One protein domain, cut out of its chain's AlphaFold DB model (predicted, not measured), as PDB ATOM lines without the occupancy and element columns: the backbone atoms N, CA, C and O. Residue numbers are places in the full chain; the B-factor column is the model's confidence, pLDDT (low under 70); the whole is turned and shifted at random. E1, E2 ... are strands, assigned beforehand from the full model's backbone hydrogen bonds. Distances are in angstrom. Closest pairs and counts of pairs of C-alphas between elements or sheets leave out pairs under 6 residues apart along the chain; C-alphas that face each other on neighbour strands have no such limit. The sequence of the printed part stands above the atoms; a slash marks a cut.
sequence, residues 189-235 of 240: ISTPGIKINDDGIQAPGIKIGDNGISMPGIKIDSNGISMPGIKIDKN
ATOM      1  N   ILE A 189     -22.056  37.437  12.260       98.44
ATOM      2  CA  ILE A 189     -22.381  38.805  12.693       98.44
ATOM      3  C   ILE A 189     -23.826  38.845  13.177       98.44
ATOM      4  O   ILE A 189     -24.747  38.439  12.465       98.44
ATOM      5  N   SER A 190     -24.057  39.399  14.362       97.94
ATOM      6  CA  SER A 190     -25.401  39.586  14.898       97.94
ATOM      7  C   SER A 190     -25.610  40.974  15.485       97.94
ATOM      8  O   SER A 190     -24.710  41.567  16.070       97.94
ATOM      9  N   THR A 191     -26.830  41.475  15.325       98.00
ATOM     10  CA  THR A 191     -27.384  42.649  16.010       98.00
ATOM     11  C   THR A 191     -28.822  42.318  16.442       98.00
ATOM     12  O   THR A 191     -29.352  41.262  16.064       98.00
ATOM     13  N   PRO A 192     -29.517  43.161  17.230       97.56
ATOM     14  CA  PRO A 192     -30.928  42.952  17.529       97.56
ATOM     15  C   PRO A 192     -31.781  42.775  16.261       97.56
ATOM     16  O   PRO A 192     -32.034  43.705  15.501       97.56
ATOM     17  N   GLY A 193     -32.247  41.544  16.043       95.81
ATOM     18  CA  GLY A 193     -33.123  41.179  14.930       95.81
ATOM     19  C   GLY A 193     -32.416  40.782  13.633       95.81
ATOM     20  O   GLY A 193     -33.093  40.221  12.774       95.81
ATOM     21  N   ILE A 194     -31.103  40.998  13.494       98.19
ATOM     22  CA  ILE A 194     -30.337  40.620  12.298       98.19
ATOM     23  C   ILE A 194     -29.262  39.596  12.668       98.19
ATOM     24  O   ILE A 194     -28.514  39.782  13.623       98.19
ATOM     25  N   LYS A 195     -29.177  38.516  11.894       98.06
ATOM     26  CA  LYS A 195     -28.106  37.517  11.964       98.06
ATOM     27  C   LYS A 195     -27.556  37.257  10.569       98.06
ATOM     28  O   LYS A 195     -28.335  37.132   9.623       98.06
ATOM     29  N   ILE A 196     -26.239  37.182  10.460       98.50
ATOM     30  CA  ILE A 196     -25.504  36.865   9.239       98.50
ATOM     31  C   ILE A 196     -24.523  35.753   9.588       98.50
ATOM     32  O   ILE A 196     -23.660  35.964  10.433       98.50
ATOM     33  N   ASN A 197     -24.660  34.595   8.957       98.12
ATOM     34  CA  ASN A 197     -23.808  33.429   9.170       98.12
ATOM     35  C   ASN A 197     -23.673  32.630   7.862       98.12
ATOM     36  O   ASN A 197     -24.103  33.088   6.800       98.12
ATOM     37  N   ASP A 198     -23.114  31.425   7.941       97.69
ATOM     38  CA  ASP A 198     -22.964  30.535   6.783       97.69
ATOM     39  C   ASP A 198     -24.307  30.112   6.151       97.69
ATOM     40  O   ASP A 198     -24.351  29.812   4.960       97.69
ATOM     41  N   ASP A 199     -25.418  30.152   6.898       95.81
ATOM     42  CA  ASP A 199     -26.765  29.885   6.366       95.81
ATOM     43  C   ASP A 199     -27.359  31.090   5.601       95.81
ATOM     44  O   ASP A 199     -28.416  30.975   4.966       95.81
ATOM     45  N   GLY A 200     -26.702  32.255   5.668       97.56
ATOM     46  CA  GLY A 200     -27.071  33.489   4.981       97.56
ATOM     47  C   GLY A 200     -27.486  34.625   5.920       97.56
ATOM     48  O   GLY A 200     -26.850  34.878   6.938       97.56
ATOM     49  N   ILE A 201     -28.526  35.382   5.546       98.31
ATOM     50  CA  ILE A 201     -28.987  36.585   6.260       98.31
ATOM     51  C   ILE A 201     -30.415  36.380   6.757       98.31
ATOM     52  O   ILE A 201     -31.342  36.167   5.972       98.31
ATOM     53  N   GLN A 202     -30.618  36.544   8.059       97.81
ATOM     54  CA  GLN A 202     -31.931  36.585   8.682       97.81
ATOM     55  C   GLN A 202     -32.168  37.965   9.292       97.81
ATOM     56  O   GLN A 202     -31.425  38.396  10.163       97.81
ATOM     57  N   ALA A 203     -33.238  38.631   8.869       97.81
ATOM     58  CA  ALA A 203     -33.734  39.877   9.444       97.81
ATOM     59  C   ALA A 203     -35.248  39.753   9.725       97.81
ATOM     60  O   ALA A 203     -35.876  38.766   9.313       97.81
ATOM     61  N   PRO A 204     -35.895  40.715  10.408       97.62
ATOM     62  CA  PRO A 204     -37.332  40.653  10.652       97.62
ATOM     63  C   PRO A 204     -38.106  40.619   9.330       97.62
ATOM     64  O   PRO A 204     -38.085  41.563   8.546       97.62
ATOM     65  N   GLY A 205     -38.774  39.495   9.067       96.44
ATOM     66  CA  GLY A 205     -39.510  39.283   7.824       96.44
ATOM     67  C   GLY A 205     -38.638  39.084   6.583       96.44
ATOM     68  O   GLY A 205     -39.183  39.075   5.494       96.44
ATOM     69  N   ILE A 206     -37.320  38.912   6.685       97.94
ATOM     70  CA  ILE A 206     -36.474  38.645   5.513       97.94
ATOM     71  C   ILE A 206     -35.550  37.472   5.823       97.94
ATOM     72  O   ILE A 206     -34.904  37.435   6.868       97.94
ATOM     73  N   LYS A 207     -35.485  36.508   4.909       97.81
ATOM     74  CA  LYS A 207     -34.516  35.411   4.932       97.81
ATOM     75  C   LYS A 207     -33.839  35.314   3.578       97.81
ATOM     76  O   LYS A 207     -34.525  35.280   2.559       97.81
ATOM     77  N   ILE A 208     -32.519  35.254   3.582       98.38
ATOM     78  CA  ILE A 208     -31.674  35.042   2.411       98.38
ATOM     79  C   ILE A 208     -30.770  33.864   2.746       98.38
ATOM     80  O   ILE A 208     -30.149  33.880   3.800       98.38
ATOM     81  N   GLY A 209     -30.698  32.869   1.873       97.81
ATOM     82  CA  GLY A 209     -29.786  31.733   2.009       97.81
ATOM     83  C   GLY A 209     -29.753  30.922   0.721       97.81
ATOM     84  O   GLY A 209     -30.261  31.370  -0.310       97.81
ATOM     85  N   ASP A 210     -29.237  29.699   0.777       97.19
ATOM     86  CA  ASP A 210     -29.093  28.828  -0.402       97.19
ATOM     87  C   ASP A 210     -30.416  28.525  -1.123       97.19
ATOM     88  O   ASP A 210     -30.456  28.270  -2.328       97.19
ATOM     89  N   ASN A 211     -31.533  28.603  -0.398       94.94
ATOM     90  CA  ASN A 211     -32.878  28.419  -0.943       94.94
ATOM     91  C   ASN A 211     -33.461  29.690  -1.595       94.94
ATOM     92  O   ASN A 211     -34.629  29.687  -1.990       94.94
ATOM     93  N   GLY A 212     -32.679  30.769  -1.694       97.12
ATOM     94  CA  GLY A 212     -33.072  32.057  -2.256       97.12
ATOM     95  C   GLY A 212     -33.515  33.084  -1.207       97.12
ATOM     96  O   GLY A 212     -33.024  33.098  -0.080       97.12
ATOM     97  N   ILE A 213     -34.428  33.980  -1.593       98.25
ATOM     98  CA  ILE A 213     -34.899  35.115  -0.787       98.25
ATOM     99  C   ILE A 213     -36.377  34.923  -0.442       98.25
ATOM    100  O   ILE A 213     -37.211  34.688  -1.317       98.25
ATOM    101  N   SER A 214     -36.729  35.081   0.829       97.31
ATOM    102  CA  SER A 214     -38.112  35.088   1.297       97.31
ATOM    103  C   SER A 214     -38.392  36.329   2.129       97.31
ATOM    104  O   SER A 214     -37.667  36.634   3.072       97.31
ATOM    105  N   MET A 215     -39.477  37.015   1.787       97.31
ATOM    106  CA  MET A 215     -40.060  38.113   2.552       97.31
ATOM    107  C   MET A 215     -41.597  38.012   2.529       97.31
ATOM    108  O   MET A 215     -42.133  37.237   1.730       97.31
ATOM    109  N   PRO A 216     -42.352  38.720   3.394       97.50
ATOM    110  CA  PRO A 216     -43.807  38.709   3.371       97.50
ATOM    111  C   PRO A 216     -44.370  38.907   1.964       97.50
ATOM    112  O   PRO A 216     -44.156  39.932   1.324       97.50
ATOM    113  N   GLY A 217     -45.082  37.892   1.477       95.88
ATOM    114  CA  GLY A 217     -45.702  37.915   0.158       95.88
ATOM    115  C   GLY A 217     -44.738  37.811  -1.026       95.88
ATOM    116  O   GLY A 217     -45.213  37.882  -2.148       95.88
ATOM    117  N   ILE A 218     -43.427  37.627  -0.848       97.69
ATOM    118  CA  ILE A 218     -42.507  37.441  -1.980       97.69
ATOM    119  C   ILE A 218     -41.531  36.303  -1.687       97.69
ATOM    120  O   ILE A 218     -40.871  36.262  -0.648       97.69
ATOM    121  N   LYS A 219     -41.413  35.380  -2.641       97.62
ATOM    122  CA  LYS A 219     -40.408  34.318  -2.644       97.62
ATOM    123  C   LYS A 219     -39.634  34.360  -3.954       97.62
ATOM    124  O   LYS A 219     -40.245  34.414  -5.018       97.62
ATOM    125  N   ILE A 220     -38.312  34.320  -3.869       98.19
ATOM    126  CA  ILE A 220     -37.395  34.221  -5.000       98.19
ATOM    127  C   ILE A 220     -36.550  32.979  -4.757       98.19
ATOM    128  O   ILE A 220     -35.862  32.910  -3.748       98.19
ATOM    129  N   ASP A 221     -36.613  31.998  -5.648       97.81
ATOM    130  CA  ASP A 221     -35.791  30.790  -5.575       97.81
ATOM    131  C   ASP A 221     -35.397  30.313  -6.983       97.81
ATOM    132  O   ASP A 221     -35.626  31.002  -7.980       97.81
ATOM    133  N   SER A 222     -34.786  29.132  -7.085       97.38
ATOM    134  CA  SER A 222     -34.366  28.545  -8.367       97.38
ATOM    135  C   SER A 222     -35.518  28.293  -9.353       97.38
ATOM    136  O   SER A 222     -35.275  28.110 -10.546       97.38
ATOM    137  N   ASN A 223     -36.773  28.316  -8.896       95.75
ATOM    138  CA  ASN A 223     -37.964  28.197  -9.735       95.75
ATOM    139  C   ASN A 223     -38.496  29.554 -10.228       95.75
ATOM    140  O   ASN A 223     -39.452  29.564 -11.006       95.75
ATOM    141  N   GLY A 224     -37.906  30.675  -9.800       96.69
ATOM    142  CA  GLY A 224     -38.288  32.031 -10.195       96.69
ATOM    143  C   GLY A 224     -38.839  32.874  -9.040       96.69
ATOM    144  O   GLY A 224     -38.399  32.744  -7.900       96.69
ATOM    145  N   ILE A 225     -39.786  33.768  -9.339       97.94
ATOM    146  CA  ILE A 225     -40.358  34.740  -8.392       97.94
ATOM    147  C   ILE A 225     -41.846  34.444  -8.189       97.94
ATOM    148  O   ILE A 225     -42.596  34.294  -9.155       97.94
ATOM    149  N   SER A 226     -42.300  34.406  -6.939       96.62
ATOM    150  CA  SER A 226     -43.709  34.249  -6.575       96.62
ATOM    151  C   SER A 226     -44.146  35.363  -5.636       96.62
ATOM    152  O   SER A 226     -43.499  35.601  -4.619       96.62
ATOM    153  N   MET A 227     -45.280  35.983  -5.942       96.94
ATOM    154  CA  MET A 227     -45.965  36.961  -5.095       96.94
ATOM    155  C   MET A 227     -47.494  36.831  -5.246       96.94
ATOM    156  O   MET A 227     -47.941  36.141  -6.166       96.94
ATOM    157  N   PRO A 228     -48.333  37.405  -4.359       96.94
ATOM    158  CA  PRO A 228     -49.784  37.350  -4.499       96.94
ATOM    159  C   PRO A 228     -50.247  37.738  -5.907       96.94
ATOM    160  O   PRO A 228     -49.909  38.806  -6.408       96.94
ATOM    161  N   GLY A 229     -50.991  36.839  -6.553       95.62
ATOM    162  CA  GLY A 229     -51.528  37.040  -7.902       95.62
ATOM    163  C   GLY A 229     -50.515  36.953  -9.049       95.62
ATOM    164  O   GLY A 229     -50.942  36.976 -10.197       95.62
ATOM    165  N   ILE A 230     -49.201  36.829  -8.800       97.31
ATOM    166  CA  ILE A 230     -48.179  36.826  -9.864       97.31
ATOM    167  C   ILE A 230     -47.129  35.733  -9.635       97.31
ATOM    168  O   ILE A 230     -46.506  35.645  -8.575       97.31
ATOM    169  N   LYS A 231     -46.858  34.942 -10.678       96.81
ATOM    170  CA  LYS A 231     -45.735  33.997 -10.728       96.81
ATOM    171  C   LYS A 231     -44.889  34.235 -11.975       96.81
ATOM    172  O   LYS A 231     -45.422  34.286 -13.079       96.81
ATOM    173  N   ILE A 232     -43.577  34.339 -11.799       97.62
ATOM    174  CA  ILE A 232     -42.588  34.480 -12.871       97.62
ATOM    175  C   ILE A 232     -41.684  33.253 -12.820       97.62
ATOM    176  O   ILE A 232     -41.035  33.016 -11.805       97.62
ATOM    177  N   ASP A 233     -41.647  32.468 -13.892       96.75
ATOM    178  CA  ASP A 233     -40.766  31.305 -14.016       96.75
ATOM    179  C   ASP A 233     -40.169  31.218 -15.432       96.75
ATOM    180  O   ASP A 233     -40.374  32.101 -16.269       96.75
ATOM    181  N   LYS A 234     -39.411  30.155 -15.724       96.69
ATOM    182  CA  LYS A 234     -38.785  29.936 -17.043       96.69
ATOM    183  C   LYS A 234     -39.766  29.921 -18.228       96.69
ATOM    184  O   LYS A 234     -39.329  30.013 -19.369       96.69
ATOM    185  N   ASN A 235     -41.066  29.775 -17.975       95.88
ATOM    186  CA  ASN A 235     -42.114  29.775 -18.994       95.88
ATOM    187  C   ASN A 235     -42.782  31.157 -19.164       95.88
ATOM    188  O   ASN A 235     -43.750  31.260 -19.914       95.88
TER     189      ASN A 235
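This is residues 189 to 235 of the 240 residues of an uncharacterized protein of Clostridium fungisolvens (UniProt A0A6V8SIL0). This is a single flat ribbon of eight short strands side by side, E1 to E8, zigzagging from one edge to the other, with both faces bare. Tight turns join each strand to the next, and the long axis runs across the strands, not along them. The printed part has 47 residues with eight named strands in chain order and no named helix, in the class all strand; the antiparallel sheet has the order E1, E2, E3, E4, E5, E6, E7, E8. The whole is loose, with a radius of gyration of the C-alphas of 12.4 A and spans of 39 by 19 by 6 A.

The sheet is a meander, each strand the antiparallel neighbour of the one before. Among its inner strands are E4, residues 206 to 209, and E5, residues 212 to 215, a hairpin at 172 degrees; N 207 and O 214 are within hydrogen-bond range at 2.9 A. On one side of this hairpin, E3, residues 200 to 203, is antiparallel to E4, with N 201 and O 208 2.8 A apart. E2, residues 194 to 197, follows, with N 195 and O 202 at 2.8 A, then the edge strand E1, residues 189 to 191, with N 189 and O 196 at 2.8 A. On the other side, E6, residues 218 to 221, is antiparallel to E5, with N 213 and O 220 2.8 A apart. E7, residues 224 to 227, has N 226 and O 219 at 2.8 A, and the edge strand E8, residues 230 to 233, has N 232 and O 225 at 2.8 A. E1 and E8 are apart.

E1 begins at C-alpha 189 (-22.381, 38.805, 12.693) and is 7.1 A long. E5 begins at C-alpha 212 (-33.072, 32.057, -2.256) and is 10.4 A long. E7 is 10.5 A long, and E8 ends at C-alpha 233 (-40.766, 31.305, -14.016).

The C-alphas of Pro 192 and Asn 235, the two farthest apart, are 40.4 A apart. The printed part has no cut, and its links between strands are tight. Mean pLDDT of the printed part is 97.3, and no printed residue is under 70.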